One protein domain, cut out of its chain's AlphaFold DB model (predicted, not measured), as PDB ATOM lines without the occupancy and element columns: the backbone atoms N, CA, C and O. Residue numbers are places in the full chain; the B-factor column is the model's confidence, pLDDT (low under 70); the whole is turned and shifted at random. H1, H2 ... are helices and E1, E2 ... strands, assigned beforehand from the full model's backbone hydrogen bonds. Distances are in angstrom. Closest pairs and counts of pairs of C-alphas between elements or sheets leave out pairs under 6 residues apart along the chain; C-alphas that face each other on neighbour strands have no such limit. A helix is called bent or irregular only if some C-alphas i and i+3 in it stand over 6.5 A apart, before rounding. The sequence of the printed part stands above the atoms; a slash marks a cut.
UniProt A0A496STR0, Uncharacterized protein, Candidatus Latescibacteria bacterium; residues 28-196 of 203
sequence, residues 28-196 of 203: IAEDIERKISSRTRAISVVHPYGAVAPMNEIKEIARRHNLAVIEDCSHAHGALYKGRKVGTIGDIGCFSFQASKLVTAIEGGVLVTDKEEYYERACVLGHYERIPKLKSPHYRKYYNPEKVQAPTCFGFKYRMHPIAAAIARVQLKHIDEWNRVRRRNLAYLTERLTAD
ATOM      1  N   ILE A  28     176.953 101.909 127.009       75.25
ATOM      2  CA  ILE A  28     177.548 102.975 127.824       75.25
ATOM      3  C   ILE A  28     176.612 103.379 128.967       75.25
ATOM      4  O   ILE A  28     177.075 103.552 130.089       75.25
ATOM      5  N   ALA A  29     175.304 103.442 128.707       79.75
ATOM      6  CA  ALA A  29     174.294 103.752 129.710       79.75
ATOM      7  C   ALA A  29     174.277 102.707 130.837       79.75
ATOM      8  O   ALA A  29     174.450 103.051 132.003       79.75
ATOM      9  N   GLU A  30     174.187 101.427 130.471       82.06
ATOM     10  CA  GLU A  30     174.182 100.304 131.417       82.06
ATOM     11  C   GLU A  30     175.469 100.244 132.263       82.06
ATOM     12  O   GLU A  30     175.419  99.969 133.464       82.06
ATOM     13  N   ASP A  31     176.645 100.496 131.665       85.75
ATOM     14  CA  ASP A  31     177.919 100.513 132.405       85.75
ATOM     15  C   ASP A  31     178.027 101.722 133.345       85.75
ATOM     16  O   ASP A  31     178.572 101.578 134.443       85.75
ATOM     17  N   ILE A  32     177.500 102.890 132.949       88.69
ATOM     18  CA  ILE A  32     177.415 104.067 133.825       88.69
ATOM     19  C   ILE A  32     176.549 103.728 135.035       88.69
ATOM     20  O   ILE A  32     177.034 103.818 136.163       88.69
ATOM     21  N   GLU A  33     175.307 103.296 134.816       89.19
ATOM     22  CA  GLU A  33     174.348 103.039 135.894       89.19
ATOM     23  C   GLU A  33     174.851 101.987 136.880       89.19
ATOM     24  O   GLU A  33     174.816 102.210 138.089       89.19
ATOM     25  N   ARG A  34     175.446 100.896 136.381       91.12
ATOM     26  CA  ARG A  34     176.042  99.853 137.230       91.12
ATOM     27  C   ARG A  34     177.169 100.371 138.132       91.12
ATOM     28  O   ARG A  34     177.441  99.784 139.178       91.12
ATOM     29  N   LYS A  35     177.879 101.427 137.726       90.62
ATOM     30  CA  LYS A  35     179.014 101.982 138.485       90.62
ATOM     31  C   LYS A  35     178.633 103.154 139.379       90.62
ATOM     32  O   LYS A  35     179.466 103.553 140.204       90.62
ATOM     33  N   ILE A  36     177.421 103.692 139.244       92.94
ATOM     34  CA  ILE A  36     176.899 104.707 140.155       92.94
ATOM     35  C   ILE A  36     176.740 104.096 141.552       92.94
ATOM     36  O   ILE A  36     176.402 102.932 141.735       92.94
ATOM     37  N   SER A  37     177.056 104.896 142.563       93.25
ATOM     38  CA  SER A  37     176.947 104.542 143.974       93.25
ATOM     39  C   SER A  37     176.547 105.779 144.769       93.25
ATOM     40  O   SER A  37     176.647 106.899 144.267       93.25
ATOM     41  N   SER A  38     176.212 105.606 146.048       93.12
ATOM     42  CA  SER A  38     175.971 106.721 146.977       93.12
ATOM     43  C   SER A  38     177.163 107.681 147.119       93.12
ATOM     44  O   SER A  38     176.998 108.811 147.581       93.12
ATOM     45  N   ARG A  39     178.371 107.265 146.705       93.06
ATOM     46  CA  ARG A  39     179.585 108.099 146.695       93.06
ATOM     47  C   ARG A  39     179.828 108.815 145.367       93.06
ATOM     48  O   ARG A  39     180.728 109.645 145.293       93.06
ATOM     49  N   THR A  40     179.079 108.497 144.313       93.44
ATOM     50  CA  THR A  40     179.248 109.145 143.009       93.44
ATOM     51  C   THR A  40     178.762 110.592 143.102       93.44
ATOM     52  O   THR A  40     177.744 110.877 143.732       93.44
ATOM     53  N   ARG A  41     179.533 111.527 142.540       94.31
ATOM     54  CA  ARG A  41     179.224 112.972 142.558       94.31
ATOM     55  C   ARG A  41     179.193 113.597 141.170       94.31
ATOM     56  O   ARG A  41     178.500 114.586 140.962       94.31
ATOM     57  N   ALA A  42     179.926 113.017 140.228       95.06
ATOM     58  CA  ALA A  42     179.983 113.494 138.861       95.06
ATOM     59  C   ALA A  42     180.265 112.347 137.888       95.06
ATOM     60  O   ALA A  42     180.821 111.312 138.270       95.06
ATOM     61  N   ILE A  43     179.918 112.575 136.627       94.94
ATOM     62  CA  ILE A  43     180.327 111.790 135.469       94.94
ATOM     63  C   ILE A  43     181.308 112.657 134.676       94.94
ATOM     64  O   ILE A  43     180.954 113.743 134.226       94.94
ATOM     65  N   SER A  44     182.538 112.174 134.510       94.50
ATOM     66  CA  SER A  44     183.520 112.792 133.615       94.50
ATOM     67  C   SER A  44     183.500 112.066 132.274       94.50
ATOM     68  O   SER A  44     183.714 110.853 132.219       94.50
ATOM     69  N   VAL A  45     183.192 112.795 131.206       93.69
ATOM     70  CA  VAL A  45     182.999 112.278 129.851       93.69
ATOM     71  C   VAL A  45     184.106 112.804 128.962       93.69
ATOM     72  O   VAL A  45     184.279 114.007 128.848       93.69
ATOM     73  N   VAL A  46     184.819 111.912 128.281       92.56
ATOM     74  CA  VAL A  46     185.854 112.290 127.313       92.56
ATOM     75  C   VAL A  46     185.271 112.242 125.901       92.56
ATOM     76  O   VAL A  46     184.513 111.327 125.575       92.56
ATOM     77  N   HIS A  47     185.651 113.195 125.048       93.06
ATOM     78  CA  HIS A  47     185.378 113.180 123.603       93.06
ATOM     79  C   HIS A  47     186.646 112.804 122.819       93.06
ATOM     80  O   HIS A  47     187.326 113.678 122.266       93.06
ATOM     81  N   PRO A  48     187.053 111.521 122.833       90.12
ATOM     82  CA  PRO A  48     188.352 111.107 122.325       90.12
ATOM     83  C   PRO A  48     188.437 111.300 120.812       90.12
ATOM     84  O   PRO A  48     187.541 110.908 120.075       90.12
ATOM     85  N   TYR A  49     189.546 111.871 120.341       89.06
ATOM     86  CA  TYR A  49     189.850 112.029 118.910       89.06
ATOM     87  C   TYR A  49     188.766 112.770 118.102       89.06
ATOM     88  O   TYR A  49     188.655 112.583 116.895       89.06
ATOM     89  N   GLY A  50     187.959 113.603 118.764       88.12
ATOM     90  CA  GLY A  50     186.835 114.305 118.146       88.12
ATOM     91  C   GLY A  50     185.551 113.476 118.037       88.12
ATOM     92  O   GLY A  50     184.533 114.021 117.617       88.12
ATOM     93  N   ALA A  51     185.561 112.205 118.453       89.25
ATOM     94  CA  ALA A  51     184.357 111.393 118.588       89.25
ATOM     95  C   ALA A  51     183.562 111.874 119.808       89.25
ATOM     96  O   ALA A  51     183.970 111.699 120.961       89.25
ATOM     97  N   VAL A  52     182.443 112.542 119.542       91.62
ATOM     98  CA  VAL A  52     181.611 113.129 120.590       91.62
ATOM     99  C   VAL A  52     180.763 112.043 121.242       91.62
ATOM    100  O   VAL A  52     180.123 111.241 120.566       91.62
ATOM    101  N   ALA A  53     180.764 112.023 122.573       91.06
ATOM    102  CA  ALA A  53     180.023 111.040 123.351       91.06
ATOM    103  C   ALA A  53     178.497 111.239 123.197       91.06
ATOM    104  O   ALA A  53     178.053 112.347 122.882       91.06
ATOM    105  N   PRO A  54     177.676 110.203 123.452       91.50
ATOM    106  CA  PRO A  54     176.214 110.302 123.428       91.50
ATOM    107  C   PRO A  54     175.699 111.145 124.611       91.50
ATOM    108  O   PRO A  54     175.309 110.636 125.662       91.50
ATOM    109  N   MET A  55     175.776 112.472 124.470       94.00
ATOM    110  CA  MET A  55     175.561 113.401 125.581       94.00
ATOM    111  C   MET A  55     174.117 113.449 126.076       94.00
ATOM    112  O   MET A  55     173.918 113.701 127.260       94.00
ATOM    113  N   ASN A  56     173.113 113.200 125.231       93.88
ATOM    114  CA  ASN A  56     171.720 113.162 125.687       93.88
ATOM    115  C   ASN A  56     171.502 112.033 126.701       93.88
ATOM    116  O   ASN A  56     170.935 112.255 127.767       93.88
ATOM    117  N   GLU A  57     171.993 110.843 126.375       92.00
ATOM    118  CA  GLU A  57     171.892 109.635 127.182       92.00
ATOM    119  C   GLU A  57     172.636 109.814 128.510       92.00
ATOM    120  O   GLU A  57     172.088 109.564 129.583       92.00
ATOM    121  N   ILE A  58     173.867 110.332 128.451       93.56
ATOM    122  CA  ILE A  58     174.682 110.619 129.639       93.56
ATOM    123  C   ILE A  58     173.995 111.663 130.526       93.56
ATOM    124  O   ILE A  58     173.918 111.471 131.741       93.56
ATOM    125  N   LYS A  59     173.480 112.755 129.948       95.06
ATOM    126  CA  LYS A  59     172.782 113.794 130.715       95.06
ATOM    127  C   LYS A  59     171.524 113.277 131.386       95.06
ATOM    128  O   LYS A  59     171.249 113.685 132.510       95.06
ATOM    129  N   GLU A  60     170.774 112.405 130.723       95.50
ATOM    130  CA  GLU A  60     169.566 111.840 131.312       95.50
ATOM    131  C   GLU A  60     169.897 110.963 132.525       95.50
ATOM    132  O   GLU A  60     169.292 111.120 133.586       95.50
ATOM    133  N   ILE A  61     170.929 110.120 132.430       94.88
ATOM    134  CA  ILE A  61     171.419 109.340 133.577       94.88
ATOM    135  C   ILE A  61     171.894 110.272 134.697       94.88
ATOM    136  O   ILE A  61     171.490 110.118 135.849       94.88
ATOM    137  N   ALA A  62     172.710 111.277 134.367       96.12
ATOM    138  CA  ALA A  62     173.218 112.237 135.341       96.12
ATOM    139  C   ALA A  62     172.079 112.948 136.088       96.12
ATOM    140  O   ALA A  62     172.105 113.036 137.313       96.12
ATOM    141  N   ARG A  63     171.039 113.375 135.361       96.50
ATOM    142  CA  ARG A  63     169.847 114.023 135.915       96.50
ATOM    143  C   ARG A  63     169.094 113.105 136.877       96.50
ATOM    144  O   ARG A  63     168.777 113.537 137.982       96.50
ATOM    145  N   ARG A  64     168.841 111.845 136.498       96.62
ATOM    146  CA  ARG A  64     168.147 110.862 137.357       96.62
ATOM    147  C   ARG A  64     168.883 110.594 138.670       96.62
ATOM    148  O   ARG A  64     168.241 110.333 139.682       96.62
ATOM    149  N   HIS A  65     170.211 110.683 138.658       95.88
ATOM    150  CA  HIS A  65     171.055 110.420 139.825       95.88
ATOM    151  C   HIS A  65     171.595 111.684 140.514       95.88
ATOM    152  O   HIS A  65     172.408 111.562 141.429       95.88
ATOM    153  N   ASN A  66     171.159 112.880 140.100       96.50
ATOM    154  CA  ASN A  66     171.653 114.167 140.605       96.50
ATOM    155  C   ASN A  66     173.195 114.282 140.578       96.50
ATOM    156  O   ASN A  66     173.837 114.648 141.564       96.50
ATOM    157  N   LEU A  67     173.798 113.908 139.450       96.31
ATOM    158  CA  LEU A  67     175.242 113.947 139.224       96.31
ATOM    159  C   LEU A  67     175.611 115.117 138.316       96.31
ATOM    160  O   LEU A  67     174.924 115.381 137.331       96.31
ATOM    161  N   ALA A  68     176.741 115.765 138.604       96.94
ATOM    162  CA  ALA A  68     177.320 116.735 137.681       96.94
ATOM    163  C   ALA A  68     177.929 116.036 136.452       96.94
ATOM    164  O   ALA A  68     178.417 114.910 136.551       96.94
ATOM    165  N   VAL A  69     177.960 116.707 135.305       96.94
ATOM    166  CA  VAL A  69     178.601 116.233 134.073       96.94
ATOM    167  C   VAL A  69     179.770 117.145 133.726       96.94
ATOM    168  O   VAL A  69     179.589 118.342 133.514       96.94
ATOM    169  N   ILE A  70     180.966 116.565 133.643       97.88
ATOM    170  CA  ILE A  70     182.193 117.252 133.235       97.88
ATOM    171  C   ILE A  70     182.593 116.716 131.861       97.88
ATOM    172  O   ILE A  70     182.810 115.517 131.707       97.88
ATOM    173  N   GLU A  71     182.692 117.585 130.863       97.69
ATOM    174  CA  GLU A  71     183.142 117.253 129.512       97.69
ATOM    175  C   GLU A  71     184.652 117.509 129.381       97.69
ATOM    176  O   GLU A  71     185.100 118.655 129.379       97.69
ATOM    177  N   ASP A  72     185.451 116.460 129.210       96.56
ATOM    178  CA  ASP A  72     186.821 116.567 128.709       96.56
ATOM    179  C   ASP A  72     186.803 116.671 127.178       96.56
ATOM    180  O   ASP A  72     186.642 115.697 126.431       96.56
ATOM    181  N   CYS A  73     186.990 117.905 126.722       97.00
ATOM    182  CA  CYS A  73     186.964 118.311 125.326       97.00
ATOM    183  C   CYS A  73     188.368 118.468 124.733       97.00
ATOM    184  O   CYS A  73     188.521 119.033 123.646       97.00
ATOM    185  N   SER A  74     189.409 117.963 125.404       95.88
ATOM    186  CA  SER A  74     190.806 118.144 124.990       95.88
ATOM    187  C   SER A  74     191.080 117.689 123.551       95.88
ATOM    188  O   SER A  74     191.926 118.265 122.871       95.88
ATOM    189  N   HIS A  75     190.361 116.684 123.044       94.44
ATOM    190  CA  HIS A  75     190.491 116.198 121.661       94.44
ATOM    191  C   HIS A  75     189.369 116.667 120.720       94.44
ATOM    192  O   HIS A  75     189.330 116.239 119.571       94.44
ATOM    193  N   ALA A  76     188.472 117.543 121.174       95.75
ATOM    194  CA  ALA A  76     187.231 117.868 120.471       95.75
ATOM    195  C   ALA A  76     186.951 119.378 120.402       95.75
ATOM    196  O   ALA A  76     185.802 119.812 120.370       95.75
ATOM    197  N   HIS A  77     187.999 120.203 120.368       96.88
ATOM    198  CA  HIS A  77     187.853 121.649 120.221       96.88
ATOM    199  C   HIS A  77     187.001 121.991 118.987       96.88
ATOM    200  O   HIS A  77     187.314 121.574 117.872       96.88
ATOM    201  N   GLY A  78     185.925 122.758 119.185       95.50
ATOM    202  CA  GLY A  78     185.008 123.167 118.116       95.50
ATOM    203  C   GLY A  78     184.075 122.066 117.595       95.50
ATOM    204  O   GLY A  78     183.325 122.320 116.655       95.50
ATOM    205  N   ALA A  79     184.093 120.860 118.173       95.19
ATOM    206  CA  ALA A  79     183.147 119.812 117.806       95.19
ATOM    207  C   ALA A  79     181.715 120.185 118.219       95.19
ATOM    208  O   ALA A  79     181.492 120.940 119.171       95.19
ATOM    209  N   LEU A  80     180.743 119.631 117.495       95.56
ATOM    210  CA  LEU A  80     179.322 119.854 117.729       95.56
ATOM    211  C   LEU A  80     178.630 118.541 118.097       95.56
ATOM    212  O   LEU A  80     178.857 117.517 117.459       95.56
ATOM    213  N   TYR A  81     177.717 118.604 119.057       95.44
ATOM    214  CA  TYR A  81     176.721 117.578 119.328       95.44
ATOM    215  C   TYR A  81     175.338 118.176 119.094       95.44
ATOM    216  O   TYR A  81     174.942 119.113 119.791       95.44
ATOM    217  N   LYS A  82     174.603 117.666 118.099       94.88
ATOM    218  CA  LYS A  82     173.245 118.143 117.758       94.88
ATOM    219  C   LYS A  82     173.154 119.681 117.670       94.88
ATOM    220  O   LYS A  82     172.266 120.299 118.244       94.88
ATOM    221  N   GLY A  83     174.131 120.299 117.000       96.06
ATOM    222  CA  GLY A  83     174.210 121.753 116.801       96.06
ATOM    223  C   GLY A  83     174.817 122.560 117.959       96.06
ATOM    224  O   GLY A  83     175.073 123.747 117.789       96.06
ATOM    225  N   ARG A  84     175.108 121.947 119.113       96.62
ATOM    226  CA  ARG A  84     175.727 122.621 120.269       96.62
ATOM    227  C   ARG A  84     177.217 122.319 120.357       96.62
ATOM    228  O   ARG A  84     177.616 121.180 120.142       96.62
ATOM    229  N   LYS A  85     178.040 123.312 120.711       96.62
ATOM    230  CA  LYS A  85     179.481 123.104 120.941       96.62
ATOM    231  C   LYS A  85     179.703 122.199 122.152       96.62
ATOM    232  O   LYS A  85     179.108 122.430 123.204       96.62
ATOM    233  N   VAL A  86     180.564 121.194 122.011       96.62
ATOM    234  CA  VAL A  86     180.997 120.382 123.161       96.62
ATOM    235  C   VAL A  86     181.688 121.261 124.201       96.62
ATOM    236  O   VAL A  86     182.238 122.315 123.871       96.62
ATOM    237  N   GLY A  87     181.600 120.859 125.462       97.00
ATOM    238  CA  GLY A  87     182.005 121.656 126.621       97.00
ATOM    239  C   GLY A  87     180.922 122.616 127.115       97.00
ATOM    240  O   GLY A  87     181.108 123.260 128.141       97.00
ATOM    241  N   THR A  88     179.800 122.735 126.399       97.56
ATOM    242  CA  THR A  88     178.652 123.573 126.794       97.56
ATOM    243  C   THR A  88     177.380 122.759 127.040       97.56
ATOM    244  O   THR A  88     176.287 123.320 127.117       97.56
ATOM    245  N   ILE A  89     177.481 121.429 127.062       97.31
ATOM    246  CA  ILE A  89     176.338 120.510 127.102       97.31
ATOM    247  C   ILE A  89     176.147 119.977 128.522       97.31
ATOM    248  O   ILE A  89     175.021 119.993 129.042       97.31
ATOM    249  N   GLY A  90     177.240 119.497 129.118       96.62
ATOM    250  CA  GLY A  90     177.377 119.206 130.536       96.62
ATOM    251  C   GLY A  90     177.463 120.487 131.358       96.62
ATOM    252  O   GLY A  90     177.183 121.579 130.869       96.62
ATOM    253  N   ASP A  91     177.828 120.349 132.625       98.00
ATOM    254  CA  ASP A  91     177.866 121.489 133.536       98.00
ATOM    255  C   ASP A  91     179.224 122.200 133.551       98.00
ATOM    256  O   ASP A  91     179.313 123.377 133.902       98.00
ATOM    257  N   ILE A  92     180.292 121.478 133.200       98.38
ATOM    258  CA  ILE A  92     181.653 122.001 133.084       98.38
ATOM    259  C   ILE A  92     182.284 121.428 131.819       98.38
ATOM    260  O   ILE A  92     182.315 120.213 131.649       98.38
ATOM    261  N   GLY A  93     182.843 122.282 130.968       98.12
ATOM    262  CA  GLY A  93     183.696 121.887 129.851       98.12
ATOM    263  C   GLY A  93     185.159 122.197 130.138       98.12
ATOM    264  O   GLY A  93     185.489 123.312 130.535       98.12
ATOM    265  N   CYS A  94     186.043 121.237 129.903       97.94
ATOM    266  CA  CYS A  94     187.483 121.375 130.089       97.94
ATOM    267  C   CYS A  94     188.210 121.176 128.760       97.94
ATOM    268  O   CYS A  94     187.961 120.214 128.034       97.94
ATOM    269  N   PHE A  95     189.150 122.065 128.463       97.75
ATOM    270  CA  PHE A  95     189.964 122.018 127.255       97.75
ATOM    271  C   PHE A  95     191.439 122.136 127.616       97.75
ATOM    272  O   PHE A  95     191.819 122.941 128.468       97.75
ATOM    273  N   SER A  96     192.270 121.363 126.926       97.31
ATOM    274  CA  SER A  96     193.725 121.447 127.001       97.31
ATOM    275  C   SER A  96     194.267 122.189 125.784       97.31
ATOM    276  O   SER A  96     193.868 121.900 124.661       97.31
ATOM    277  N   PHE A  97     195.227 123.079 126.007       97.38
ATOM    278  CA  PHE A  97     196.006 123.753 124.965       97.38
ATOM    279  C   PHE A  97     197.453 123.255 124.917       97.38
ATOM    280  O   PHE A  97     198.352 123.988 124.507       97.38
ATOM    281  N   GLN A  98     197.680 122.011 125.341       97.31
ATOM    282  CA  GLN A  98     198.982 121.363 125.228       97.31
ATOM    283  C   GLN A  98     199.432 121.292 123.754       97.31
ATOM    284  O   GLN A  98     198.604 121.273 122.841       97.31
ATOM    285  N   ALA A  99     200.745 121.227 123.519       96.12
ATOM    286  CA  ALA A  99     201.385 121.288 122.203       96.12
ATOM    287  C   ALA A  99     200.710 120.460 121.088       96.12
ATOM    288  O   ALA A  99     200.621 120.931 119.957       96.12
ATOM    289  N   SER A 100     200.210 119.257 121.400       94.56
ATOM    290  CA  SER A 100     199.602 118.325 120.433       94.56
ATOM    291  C   SER A 100     198.101 118.534 120.185       94.56
ATOM    292  O   SER A 100     197.500 117.826 119.373       94.56
ATOM    293  N   LYS A 101     197.457 119.459 120.904       95.50
ATOM    294  CA  LYS A 101     196.006 119.668 120.839       95.50
ATOM    295  C   LYS A 101     195.617 120.446 119.578       95.50
ATOM    296  O   LYS A 101     196.411 121.179 118.999       95.50
ATOM    297  N   LEU A 102     194.357 120.289 119.154       93.81
ATOM    298  CA  LEU A 102     193.819 120.904 117.925       93.81
ATOM    299  C   LEU A 102     193.942 122.434 117.903       93.81
ATOM    300  O   LEU A 102     194.049 123.020 116.823       93.81
ATOM    301  N   VAL A 103     193.878 123.031 119.094       95.62
ATOM    302  CA  VAL A 103     194.240 124.409 119.417       95.62
ATOM    303  C   VAL A 103     195.328 124.316 120.472       95.62
ATOM    304  O   VAL A 103     195.122 123.682 121.504       95.62
ATOM    305  N   THR A 104     196.471 124.937 120.216       95.69
ATOM    306  CA  THR A 104     197.642 124.835 121.086       95.69
ATOM    307  C   THR A 104     198.107 126.202 121.555       95.69
ATOM    308  O   THR A 104     198.020 127.194 120.835       95.69
ATOM    309  N   ALA A 105     198.619 126.232 122.776       97.12
ATOM    310  CA  ALA A 105     199.344 127.343 123.367       97.12
ATOM    311  C   ALA A 105     200.658 126.856 123.999       97.12
ATOM    312  O   ALA A 105     201.161 127.483 124.929       97.12
ATOM    313  N   ILE A 106     201.193 125.733 123.490       95.69
ATOM    314  CA  ILE A 106     202.274 124.920 124.071       95.69
ATOM    315  C   ILE A 106     201.825 124.250 125.371       95.69
ATOM    316  O   ILE A 106     201.788 123.026 125.432       95.69
ATOM    317  N   GLU A 107     201.419 125.042 126.359       96.25
ATOM    318  CA  GLU A 107     200.817 124.587 127.607       96.25
ATOM    319  C   GLU A 107     199.665 125.504 128.026       96.25
ATOM    320  O   GLU A 107     199.657 126.710 127.767       96.25
ATOM    321  N   GLY A 108     198.681 124.925 128.710       95.06
ATOM    322  CA  GLY A 108     197.535 125.650 129.246       95.06
ATOM    323  C   GLY A 108     196.236 124.861 129.152       95.06
ATOM    324  O   GLY A 108     196.168 123.781 128.567       95.06
ATOM    325  N   GLY A 109     195.178 125.428 129.717       95.31
ATOM    326  CA  GLY A 109     193.836 124.885 129.602       95.31
ATOM    327  C   GLY A 109     192.777 125.893 130.009       95.31
ATOM    328  O   GLY A 109     193.067 126.896 130.661       95.31
ATOM    329  N   VAL A 110     191.541 125.633 129.605       95.44
ATOM    330  CA  VAL A 110     190.396 126.471 129.949       95.44
ATOM    331  C   VAL A 110     189.260 125.609 130.469       95.44
ATOM    332  O   VAL A 110     188.996 124.522 129.958       95.44
ATOM    333  N   LEU A 111     188.601 126.133 131.495       95.81
ATOM    334  CA  LEU A 111     187.322 125.653 131.978       95.81
ATOM    335  C   LEU A 111     186.236 126.613 131.496       95.81
ATOM    336  O   LEU A 111     186.397 127.831 131.589       95.81
ATOM    337  N   VAL A 112     185.127 126.064 131.016       97.19
ATOM    338  CA  VAL A 112     183.909 126.804 130.683       97.19
ATOM    339  C   VAL A 112     182.735 126.226 131.469       97.19
ATOM    340  O   VAL A 112     182.685 125.030 131.744       97.19
ATOM    341  N   THR A 113     181.806 127.083 131.869       97.81
ATOM    342  CA  THR A 113     180.576 126.698 132.568       97.81
ATOM    343  C   THR A 113     179.564 127.831 132.439       97.81
ATOM    344  O   THR A 113     179.953 128.998 132.336       97.81
ATOM    345  N   ASP A 114     178.281 127.493 132.431       96.56
ATOM    346  CA  ASP A 114     177.161 128.430 132.553       96.56
ATOM    347  C   ASP A 114     176.665 128.561 134.007       96.56
ATOM    348  O   ASP A 114     175.839 129.423 134.310       96.56
ATOM    349  N   LYS A 115     177.194 127.745 134.929       96.06
ATOM    350  CA  LYS A 115     176.820 127.754 136.343       96.06
ATOM    351  C   LYS A 115     177.739 128.659 137.148       96.06
ATOM    352  O   LYS A 115     178.918 128.356 137.347       96.06
ATOM    353  N   GLU A 116     177.160 129.723 137.701       95.31
ATOM    354  CA  GLU A 116     177.870 130.668 138.571       95.31
ATOM    355  C   GLU A 116     178.566 129.950 139.739       95.31
ATOM    356  O   GLU A 116     179.732 130.213 140.005       95.31
ATOM    357  N   GLU A 117     177.919 128.962 140.370       94.19
ATOM    358  CA  GLU A 117     178.524 128.189 141.468       94.19
ATOM    359  C   GLU A 117     179.857 127.533 141.060       94.19
ATOM    360  O   GLU A 117     180.844 127.595 141.797       94.19
ATOM    361  N   TYR A 118     179.923 126.915 139.876       95.12
ATOM    362  CA  TYR A 118     181.139 126.248 139.403       95.12
ATOM    363  C   TYR A 118     182.216 127.242 138.981       95.12
ATOM    364  O   TYR A 118     183.398 127.002 139.243       95.12
ATOM    365  N   TYR A 119     181.823 128.384 138.417       95.12
ATOM    366  CA  TYR A 119     182.739 129.488 138.160       95.12
ATOM    367  C   TYR A 119     183.373 130.018 139.458       95.12
ATOM    368  O   TYR A 119     184.598 130.161 139.542       95.12
ATOM    369  N   GLU A 120     182.566 130.264 140.490       92.62
ATOM    370  CA  GLU A 120     183.038 130.774 141.778       92.62
ATOM    371  C   GLU A 120     183.963 129.774 142.479       92.62
ATOM    372  O   GLU A 120     185.041 130.151 142.951       92.62
ATOM    373  N   ARG A 121     183.612 128.481 142.460       91.19
ATOM    374  CA  ARG A 121     184.465 127.399 142.975       91.19
ATOM    375  C   ARG A 121     185.809 127.333 142.257       91.19
ATOM    376  O   ARG A 121     186.841 127.228 142.918       91.19
ATOM    377  N   ALA A 122     185.819 127.434 140.927       91.81
ATOM    378  CA  ALA A 122     187.055 127.453 140.149       91.81
ATOM    379  C   ALA A 122     187.931 128.673 140.492       91.81
ATOM    380  O   ALA A 122     189.151 128.548 140.614       91.81
ATOM    381  N   CYS A 123     187.322 129.844 140.713       90.56
ATOM    382  CA  CYS A 123     188.047 131.050 141.115       90.56
ATOM    383  C   CYS A 123     188.702 130.901 142.493       90.56
ATOM    384  O   CYS A 123     189.881 131.223 142.636       90.56
ATOM    385  N   VAL A 124     187.979 130.378 143.487       88.25
ATOM    386  CA  VAL A 124     188.538 130.150 144.834       88.25
ATOM    387  C   VAL A 124     189.622 129.070 144.827       88.25
ATOM    388  O   VAL A 124     190.567 129.156 145.608       88.25
ATOM    389  N   LEU A 125     189.525 128.075 143.940       87.88
ATOM    390  CA  LEU A 125     190.537 127.026 143.811       87.88
ATOM    391  C   LEU A 125     191.813 127.510 143.107       87.88
ATOM    392  O   LEU A 125     192.898 127.084 143.482       87.88
ATOM    393  N   GLY A 126     191.692 128.342 142.068       87.06
ATOM    394  CA  GLY A 126     192.783 128.568 141.110       87.06
ATOM    395  C   GLY A 126     193.160 130.022 140.819       87.06
ATOM    396  O   GLY A 126     194.224 130.277 140.248       87.06
ATOM    397  N   HIS A 127     192.295 130.984 141.155       88.06
ATOM    398  CA  HIS A 127     192.408 132.370 140.695       88.06
ATOM    399  C   HIS A 127     191.915 133.381 141.740       88.06
ATOM    400  O   HIS A 127     190.943 134.110 141.538       88.06
ATOM    401  N   TYR A 128     192.655 133.470 142.841       81.56
ATOM    402  CA  TYR A 128     192.313 134.280 144.011       81.56
ATOM    403  C   TYR A 128     192.033 135.773 143.724       81.56
ATOM    404  O   TYR A 128     191.181 136.378 144.366       81.56
ATOM    405  N   GLU A 129     192.665 136.361 142.703       84.94
ATOM    406  CA  GLU A 129     192.427 137.754 142.265       84.94
ATOM    407  C   GLU A 129     190.992 138.012 141.768       84.94
ATOM    408  O   GLU A 129     190.567 139.163 141.673       84.94
ATOM    409  N   ARG A 130     190.224 136.961 141.445       88.19
ATOM    410  CA  ARG A 130     188.808 137.078 141.064       88.19
ATOM    411  C   ARG A 130     187.842 136.959 142.238       88.19
ATOM    412  O   ARG A 130     186.690 137.353 142.076       88.19
ATOM    413  N   ILE A 131     188.291 136.500 143.412       87.62
ATOM    414  CA  ILE A 131     187.449 136.356 144.617       87.62
ATOM    415  C   ILE A 131     186.705 137.660 144.989       87.62
ATOM    416  O   ILE A 131     185.505 137.590 145.262       87.62
ATOM    417  N   PRO A 132     187.320 138.864 144.925       86.69
ATOM    418  CA  PRO A 132     186.625 140.116 145.249       86.69
ATOM    419  C   PRO A 132     185.416 140.413 144.348       86.69
ATOM    420  O   PRO A 132     184.541 141.195 144.723       86.69
ATOM    421  N   LYS A 133     185.373 139.805 143.154       88.69
ATOM    422  CA  LYS A 133     184.349 140.013 142.121       88.69
ATOM    423  C   LYS A 133     183.273 138.922 142.100       88.69
ATOM    424  O   LYS A 133     182.369 139.006 141.275       88.69
ATOM    425  N   LEU A 134     183.369 137.901 142.958       90.75
ATOM    426  CA  LEU A 134     182.343 136.854 143.045       90.75
ATOM    427  C   LEU A 134     181.053 137.433 143.627       90.75
ATOM    428  O   LEU A 134     181.098 138.430 144.357       90.75
ATOM    429  N   LYS A 135     179.916 136.814 143.307       90.88
ATOM    430  CA  LYS A 135     178.583 137.277 143.715       90.88
ATOM    431  C   LYS A 135     178.165 136.652 145.043       90.88
ATOM    432  O   LYS A 135     177.622 137.342 145.901       90.88
ATOM    433  N   SER A 136     178.458 135.369 145.240       88.00
ATOM    434  CA  SER A 136     178.049 134.615 146.421       88.00
ATOM    435  C   SER A 136     178.834 135.011 147.673       88.00
ATOM    436  O   SER A 136     180.067 134.895 147.701       88.00
ATOM    437  N   PRO A 137     178.149 135.366 148.776       87.88
ATOM    438  CA  PRO A 137     178.781 135.545 150.082       87.88
ATOM    439  C   PRO A 137     179.554 134.303 150.549       87.88
ATOM    440  O   PRO A 137     180.567 134.428 151.239       87.88
ATOM    441  N   HIS A 138     179.108 133.109 150.136       87.75
ATOM    442  CA  HIS A 138     179.693 131.834 150.549       87.75
ATOM    443  C   HIS A 138     181.178 131.730 150.191       87.75
ATOM    444  O   HIS A 138     181.965 131.231 150.993       87.75
ATOM    445  N   TYR A 139     181.555 132.226 149.011       86.06
ATOM    446  CA  TYR A 139     182.934 132.219 148.524       86.06
ATOM    447  C   TYR A 139     183.635 133.566 148.722       86.06
ATOM    448  O   TYR A 139     184.844 133.597 148.951       86.06
ATOM    449  N   ARG A 140     182.897 134.686 148.721       84.88
ATOM    450  CA  ARG A 140     183.464 136.017 149.006       84.88
ATOM    451  C   ARG A 140     184.090 136.122 150.395       84.88
ATOM    452  O   ARG A 140     185.022 136.899 150.550       84.88
ATOM    453  N   LYS A 141     183.636 135.343 151.385       84.50
ATOM    454  CA  LYS A 141     184.209 135.335 152.748       84.50
ATOM    455  C   LYS A 141     185.709 135.005 152.802       84.50
ATOM    456  O   LYS A 141     186.355 135.271 153.807       84.50
ATOM    457  N   TYR A 142     186.251 134.400 151.743       79.69
ATOM    458  CA  TYR A 142     187.677 134.100 151.615       79.69
ATOM    459  C   TYR A 142     188.506 135.305 151.148       79.69
ATOM    460  O   TYR A 142     189.733 135.283 151.192       79.69
ATOM    461  N   TYR A 143     187.858 136.386 150.712       81.38
ATOM    462  CA  TYR A 143     188.538 137.644 150.458       81.38
ATOM    463  C   TYR A 143     188.806 138.373 151.775       81.38
ATOM    464  O   TYR A 143     187.880 138.661 152.530       81.38
ATOM    465  N   ASN A 144     190.070 138.721 152.012       77.31
ATOM    466  CA  ASN A 144     190.454 139.638 153.074       77.31
ATOM    467  C   ASN A 144     190.838 140.996 152.444       77.31
ATOM    468  O   ASN A 144     191.890 141.072 151.801       77.31
ATOM    469  N   PRO A 145     190.021 142.055 152.623       78.19
ATOM    470  CA  PRO A 145     190.296 143.385 152.077       78.19
ATOM    471  C   PRO A 145     191.598 144.017 152.576       78.19
ATOM    472  O   PRO A 145     192.201 144.801 151.855       78.19
ATOM    473  N   GLU A 146     192.058 143.664 153.776       78.69
ATOM    474  CA  GLU A 146     193.310 144.172 154.353       78.69
ATOM    475  C   GLU A 146     194.542 143.457 153.776       78.69
ATOM    476  O   GLU A 146     195.662 143.955 153.855       78.69
ATOM    477  N   LYS A 147     194.345 142.289 153.148       70.88
ATOM    478  CA  LYS A 147     195.396 141.471 152.524       70.88
ATOM    479  C   LYS A 147     195.177 141.340 151.020       70.88
ATOM    480  O   LYS A 147     195.184 140.238 150.475       70.88
ATOM    481  N   VAL A 148     195.032 142.475 150.334       66.25
ATOM    482  CA  VAL A 148     194.756 142.556 148.883       66.25
ATOM    483  C   VAL A 148     195.724 141.714 148.036       66.25
ATOM    484  O   VAL A 148     195.318 141.118 147.040       66.25
ATOM    485  N   GLN A 149     196.997 141.626 148.437       61.12
ATOM    486  CA  GLN A 149     198.038 140.890 147.704       61.12
ATOM    487  C   GLN A 149     198.080 139.382 148.022       61.12
ATOM    488  O   GLN A 149     198.723 138.627 147.294       61.12
ATOM    489  N   ALA A 150     197.394 138.932 149.077       58.88
ATOM    490  CA  ALA A 150     197.389 137.543 149.538       58.88
ATOM    491  C   ALA A 150     196.026 137.130 150.140       58.88
ATOM    492  O   ALA A 150     195.969 136.720 151.306       58.88
ATOM    493  N   PRO A 151     194.908 137.241 149.391       64.06
ATOM    494  CA  PRO A 151     193.634 136.714 149.862       64.06
ATOM    495  C   PRO A 151     193.767 135.200 150.060       64.06
ATOM    496  O   PRO A 151     194.360 134.499 149.238       64.06
ATOM    497  N   THR A 152     193.249 134.697 151.177       61.97
ATOM    498  CA  THR A 152     193.329 133.279 151.523       61.97
ATOM    499  C   THR A 152     192.528 132.468 150.508       61.97
ATOM    500  O   THR A 152     191.310 132.574 150.428       61.97
ATOM    501  N   CYS A 153     193.202 131.644 149.705       65.19
ATOM    502  CA  CYS A 153     192.552 130.693 148.808       65.19
ATOM    503  C   CYS A 153     192.874 129.259 149.227       65.19
ATOM    504  O   CYS A 153     193.947 128.977 149.752       65.19
ATOM    505  N   PHE A 154     191.934 128.347 148.989       66.56
ATOM    506  CA  PHE A 154     192.065 126.939 149.374       66.56
ATOM    507  C   PHE A 154     192.926 126.108 148.407       66.56
ATOM    508  O   PHE A 154     193.169 124.938 148.686       66.56
ATOM    509  N   GLY A 155     193.352 126.663 147.267       73.06
ATOM    510  CA  GLY A 155     193.995 125.889 146.203       73.06
ATOM    511  C   GLY A 155     195.264 126.496 145.612       73.06
ATOM    512  O   GLY A 155     195.820 127.472 146.114       73.06
ATOM    513  N   PHE A 156     195.741 125.858 144.544       80.25
ATOM    514  CA  PHE A 156     196.991 126.189 143.866       80.25
ATOM    515  C   PHE A 156     196.832 127.346 142.874       80.25
ATOM    516  O   PHE A 156     195.741 127.687 142.424       80.25
ATOM    517  N   LYS A 157     197.953 127.937 142.454       85.12
ATOM    518  CA  LYS A 157     197.964 128.962 141.404       85.12
ATOM    519  C   LYS A 157     197.784 128.315 140.020       85.12
ATOM    520  O   LYS A 157     198.763 128.036 139.339       85.12
ATOM    521  N   TYR A 158     196.534 128.157 139.579       89.25
ATOM    522  CA  TYR A 158     196.170 127.595 138.263       89.25
ATOM    523  C   TYR A 158     195.900 128.647 137.175       89.25
ATOM    524  O   TYR A 158     195.236 128.384 136.172       89.25
ATOM    525  N   ARG A 159     196.404 129.872 137.353       89.12
ATOM    526  CA  ARG A 159     196.259 130.939 136.355       89.12
ATOM    527  C   ARG A 159     197.068 130.613 135.101       89.12
ATOM    528  O   ARG A 159     198.276 130.404 135.186       89.12
ATOM    529  N   MET A 160     196.418 130.648 133.940       92.25
ATOM    530  CA  MET A 160     197.104 130.558 132.651       92.25
ATOM    531  C   MET A 160     198.052 131.750 132.462       92.25
ATOM    532  O   MET A 160     197.686 132.893 132.746       92.25
ATOM    533  N   HIS A 161     199.257 131.495 131.947       92.44
ATOM    534  CA  HIS A 161     200.203 132.557 131.615       92.44
ATOM    535  C   HIS A 161     199.674 133.433 130.453       92.44
ATOM    536  O   HIS A 161     199.170 132.883 129.468       92.44
ATOM    537  N   PRO A 162     199.823 134.774 130.494       95.38
ATOM    538  CA  PRO A 162     199.274 135.676 129.472       95.38
ATOM    539  C   PRO A 162     199.706 135.373 128.031       95.38
ATOM    540  O   PRO A 162     198.908 135.537 127.110       95.38
ATOM    541  N   ILE A 163     200.938 134.890 127.825       97.12
ATOM    542  CA  ILE A 163     201.427 134.485 126.493       97.12
ATOM    543  C   ILE A 163     200.611 133.308 125.948       97.12
ATOM    544  O   ILE A 163     200.148 133.367 124.811       97.12
ATOM    545  N   ALA A 164     200.364 132.276 126.763       97.00
ATOM    546  CA  ALA A 164     199.549 131.135 126.352       97.00
ATOM    547  C   ALA A 164     198.118 131.580 126.004       97.00
ATOM    548  O   ALA A 164     197.571 131.184 124.975       97.00
ATOM    549  N   ALA A 165     197.544 132.493 126.796       96.50
ATOM    550  CA  ALA A 165     196.228 133.065 126.516       96.50
ATOM    551  C   ALA A 165     196.196 133.853 125.193       96.50
ATOM    552  O   ALA A 165     195.228 133.754 124.436       96.50
ATOM    553  N   ALA A 166     197.249 134.619 124.888       97.69
ATOM    554  CA  ALA A 166     197.359 135.357 123.633       97.69
ATOM    555  C   ALA A 166     197.456 134.418 122.419       97.69
ATOM    556  O   ALA A 166     196.737 134.628 121.440       97.69
ATOM    557  N   ILE A 167     198.276 133.363 122.507       97.94
ATOM    558  CA  ILE A 167     198.418 132.349 121.452       97.94
ATOM    559  C   ILE A 167     197.084 131.627 121.228       97.94
ATOM    560  O   ILE A 167     196.582 131.607 120.102       97.94
ATOM    561  N   ALA A 168     196.466 131.109 122.297       97.12
ATOM    562  CA  ALA A 168     195.182 130.415 122.218       97.12
ATOM    563  C   ALA A 168     194.099 131.300 121.585       97.12
ATOM    564  O   ALA A 168     193.360 130.849 120.712       97.12
ATOM    565  N   ARG A 169     194.033 132.586 121.960       96.88
ATOM    566  CA  ARG A 169     193.067 133.544 121.400       96.88
ATOM    567  C   ARG A 169     193.222 133.733 119.891       96.88
ATOM    568  O   ARG A 169     192.217 133.919 119.212       96.88
ATOM    569  N   VAL A 170     194.447 133.721 119.364       97.69
ATOM    570  CA  VAL A 170     194.686 133.794 117.913       97.69
ATOM    571  C   VAL A 170     194.297 132.476 117.249       97.69
ATOM    572  O   VAL A 170     193.509 132.484 116.309       97.69
ATOM    573  N   GLN A 171     194.765 131.344 117.778       97.25
ATOM    574  CA  GLN A 171     194.485 130.003 117.248       97.25
ATOM    575  C   GLN A 171     192.978 129.703 117.168       97.25
ATOM    576  O   GLN A 171     192.494 129.178 116.166       97.25
ATOM    577  N   LEU A 172     192.209 130.097 118.189       96.12
ATOM    578  CA  LEU A 172     190.757 129.900 118.244       96.12
ATOM    579  C   LEU A 172     189.998 130.585 117.097       96.12
ATOM    580  O   LEU A 172     188.910 130.129 116.760       96.12
ATOM    581  N   LYS A 173     190.552 131.628 116.464       97.50
ATOM    582  CA  LYS A 173     189.918 132.285 115.305       97.50
ATOM    583  C   LYS A 173     189.901 131.407 114.054       97.50
ATOM    584  O   LYS A 173     189.057 131.604 113.191       97.50
ATOM    585  N   HIS A 174     190.820 130.449 113.961       96.94
ATOM    586  CA  HIS A 174     191.014 129.610 112.776       96.94
ATOM    587  C   HIS A 174     190.454 128.195 112.950       96.94
ATOM    588  O   HIS A 174     190.502 127.381 112.027       96.94
ATOM    589  N   ILE A 175     189.914 127.879 114.131       95.62
ATOM    590  CA  ILE A 175     189.548 126.509 114.478       95.62
ATOM    591  C   ILE A 175     188.492 125.914 113.543       95.62
ATOM    592  O   ILE A 175     188.610 124.752 113.154       95.62
ATOM    593  N   ASP A 176     187.489 126.697 113.151       95.31
ATOM    594  CA  ASP A 176     186.396 126.220 112.303       95.31
ATOM    595  C   ASP A 176     186.906 125.866 110.899       95.31
ATOM    596  O   ASP A 176     186.553 124.822 110.341       95.31
ATOM    597  N   GLU A 177     187.817 126.681 110.361       97.56
ATOM    598  CA  GLU A 177     188.495 126.418 109.095       97.56
ATOM    599  C   GLU A 177     189.358 125.153 109.178       97.56
ATOM    600  O   GLU A 177     189.229 124.251 108.344       97.56
ATOM    601  N   TRP A 178     190.200 125.037 110.206       96.75
ATOM    602  CA  TRP A 178     191.062 123.868 110.379       96.75
ATOM    603  C   TRP A 178     190.256 122.588 110.586       96.75
ATOM    604  O   TRP A 178     190.570 121.553 109.996       96.75
ATOM    605  N   ASN A 179     189.175 122.642 111.363       95.81
ATOM    606  CA  ASN A 179     188.277 121.508 111.556       95.81
ATOM    607  C   ASN A 179     187.541 121.127 110.268       95.81
ATOM    608  O   ASN A 179     187.297 119.943 110.036       95.81
ATOM    609  N   ARG A 180     187.209 122.087 109.397       96.75
ATOM    610  CA  ARG A 180     186.668 121.790 108.063       96.75
ATOM    611  C   ARG A 180     187.678 121.011 107.215       96.75
ATOM    612  O   ARG A 180     187.305 120.002 106.622       96.75
ATOM    613  N   VAL A 181     188.948 121.424 107.199       97.75
ATOM    614  CA  VAL A 181     190.014 120.715 106.465       97.75
ATOM    615  C   VAL A 181     190.244 119.313 107.034       97.75
ATOM    616  O   VAL A 181     190.269 118.344 106.278       97.75
ATOM    617  N   ARG A 182     190.334 119.179 108.363       95.25
ATOM    618  CA  ARG A 182     190.498 117.884 109.047       95.25
ATOM    619  C   ARG A 182     189.354 116.923 108.724       95.25
ATOM    620  O   ARG A 182     189.617 115.778 108.376       95.25
ATOM    621  N   ARG A 183     188.101 117.394 108.767       93.75
ATOM    622  CA  ARG A 183     186.923 116.584 108.407       93.75
ATOM    623  C   ARG A 183     186.949 116.135 106.950       93.75
ATOM    624  O   ARG A 183     186.661 114.974 106.681       93.75
ATOM    625  N   ARG A 184     187.334 117.019 106.022       97.19
ATOM    626  CA  ARG A 184     187.487 116.662 104.603       97.19
ATOM    627  C   ARG A 184     188.528 115.556 104.416       97.19
ATOM    628  O   ARG A 184     188.264 114.584 103.719       97.19
ATOM    629  N   ASN A 185     189.687 115.692 105.056       96.50
ATOM    630  CA  ASN A 185     190.755 114.697 104.958       96.50
ATOM    631  C   ASN A 185     190.347 113.368 105.608       96.50
ATOM    632  O   ASN A 185     190.625 112.314 105.048       96.50
ATOM    633  N   LEU A 186     189.654 113.411 106.752       93.06
ATOM    634  CA  LEU A 186     189.119 112.217 107.404       93.06
ATOM    635  C   LEU A 186     188.138 111.480 106.487       93.06
ATOM    636  O   LEU A 186     188.287 110.280 106.318       93.06
ATOM    637  N   ALA A 187     187.200 112.187 105.848       93.12
ATOM    638  CA  ALA A 187     186.252 111.580 104.914       93.12
ATOM    639  C   ALA A 187     186.962 110.876 103.746       93.12
ATOM    640  O   ALA A 187     186.661 109.721 103.460       93.12
ATOM    641  N   TYR A 188     187.957 111.537 103.141       95.12
ATOM    642  CA  TYR A 188     188.770 110.954 102.071       95.12
ATOM    643  C   TYR A 188     189.510 109.685 102.523       95.12
ATOM    644  O   TYR A 188     189.488 108.666 101.834       95.12
ATOM    645  N   LEU A 189     190.156 109.726 103.693       93.19
ATOM    646  CA  LEU A 189     190.873 108.569 104.233       93.19
ATOM    647  C   LEU A 189     189.918 107.430 104.585       93.19
ATOM    648  O   LEU A 189     190.211 106.283 104.269       93.19
ATOM    649  N   THR A 190     188.780 107.734 105.209       91.56
ATOM    650  CA  THR A 190     187.753 106.745 105.538       91.56
ATOM    651  C   THR A 190     187.285 106.025 104.282       91.56
ATOM    652  O   THR A 190     187.382 104.805 104.245       91.56
ATOM    653  N   GLU A 191     186.873 106.758 103.245       92.38
ATOM    654  CA  GLU A 191     186.415 106.187 101.975       92.38
ATOM    655  C   GLU A 191     187.446 105.219 101.374       92.38
ATOM    656  O   GLU A 191     187.120 104.078 101.044       92.38
ATOM    657  N   ARG A 192     188.711 105.650 101.275       93.06
ATOM    658  CA  ARG A 192     189.778 104.863 100.642       93.06
ATOM    659  C   ARG A 192     190.219 103.666 101.469       93.06
ATOM    660  O   ARG A 192     190.526 102.626 100.899       93.06
ATOM    661  N   LEU A 193     190.265 103.805 102.791       91.75
ATOM    662  CA  LEU A 193     190.706 102.726 103.667       91.75
ATOM    663  C   LEU A 193     189.631 101.650 103.806       91.75
ATOM    664  O   LEU A 193     189.966 100.474 103.774       91.75
ATOM    665  N   THR A 194     188.348 102.014 103.902       91.88
ATOM    666  CA  THR A 194     187.264 101.025 104.051       91.88
ATOM    667  C   THR A 194     186.876 100.312 102.758       91.88
ATOM    668  O   THR A 194     186.056  99.400 102.794       91.88
ATOM    669  N   ALA A 195     187.432 100.721 101.614       88.12
ATOM    670  CA  ALA A 195     187.274  99.995 100.355       88.12
ATOM    671  C   ALA A 195     187.963  98.615 100.387       88.12
ATOM    672  O   ALA A 195     187.548  97.701  99.674       88.12
ATOM    673  N   ASP A 196     188.983  98.446 101.232       84.19
ATOM    674  CA  ASP A 196     189.607  97.152 101.496       84.19
ATOM    675  C   ASP A 196     188.771  96.349 102.513       84.19
ATOM    676  O   ASP A 196     188.350  96.858 103.554       84.19
TER     677      ASP A 196
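Overview. This is residues 28 to 196 of the 203 residues of an uncharacterized protein of Candidatus Latescibacteria bacterium (UniProt A0A496STR0). A small twisted sheet of four strands has H2 over one face at its E1 and E2 side, with H1 next to H2. The short helices H3, H4 and H5 cluster as a head toward one end of the longest axis, while the long bent helix H6 passes E4 with its first arm and extends toward the other end with its second, where residues 183 to 196 stick out. The 169 printed residues include six named helices and four named strands, in the order H1 E1 H2 E2 E3 E4 H3 H4 H5 H6; the sheet, E1 E2 E3 E4, is mixed and the class is mixed, helices and strands. The whole is loose, with a radius of gyration of the C-alphas of 19.1 A, and flat, spanning 70 by 43 by 23 A.

Along the chain. H1, residues 28 to 35, begins with C-alpha 28 at (177.548, 102.975, 127.824). E1 is residues 42 to 46, H2 residues 55 to 64, 14.1 A long, and E2 residues 68 to 72. E3 is residues 92 to 96, 13.5 A long, and E4 residues 109 to 112. H3 is residues 116 to 126, 15.3 A long, H4 residues 128 to 133 and H5 residues 137 to 140. H4 is irregular, but only just: C-alphas 129 and 132 are 6.9 A apart. H6, residues 162 to 194, was assigned as one helix by its hydrogen bonds but is bent, with C-alphas 173 and 176 7.6 A apart. Its arms are H6a, residues 162 to 173, 17.3 A, and H6b, residues 176 to 194, 26.5 A, ending with C-alpha 194 at (187.264, 101.025, 104.051).

Arrangement. E1 and E2 are parallel, with N 43 and O 68 2.8 A apart. E2 and E3 are parallel, with N 94 and O 71 at 2.8 A. E3 and E4 form an antiparallel hairpin, with N 93 and O 112 at 2.9 A. E1, H2 and E2 make a strand-helix-strand unit, two parallel neighbours joined through a helix, with a right-handed crossover. H2 is on the sheet at a height of 9.4 A. H1 and H2 touch, closest at the C-alphas of Ala 29 and Glu 57, 6.8 A. H3 and H4 touch as a helical hairpin, closest at the C-alphas of Cys 123 and Arg 130, 6.1 A. H3 and H5 only just touch, with 3 pairs of C-alphas within 8 A; H4 and H5 touch only at the corner, again only just, with 3 pairs. H3 only grazes the sheet, with residues 118 to 122. E4 and H6a are near each other, with 5 pairs of C-alphas within 10 A. H6a and H6b stand at a steep tilt of 63 degrees; H6b is apart from H2, for instance. Every O i to N i+4 pair is within hydrogen-bond range in H1, H2, H3 and H6b, against 7 of 8 in H6a and 0 of 2 in H4, where 2 of 3 O i to N i+3 pairs are; H5 is too short for an O i to N i+4 pair.

Size, cuts and confidence. The C-alphas farthest apart, of Glu 146 and Asp 196, are 70.8 A apart. The printed part has no cut. The links E2 to E3, E3 to E4 and H5 to H6 are long. Residues 148 to 154 have pLDDT under 70.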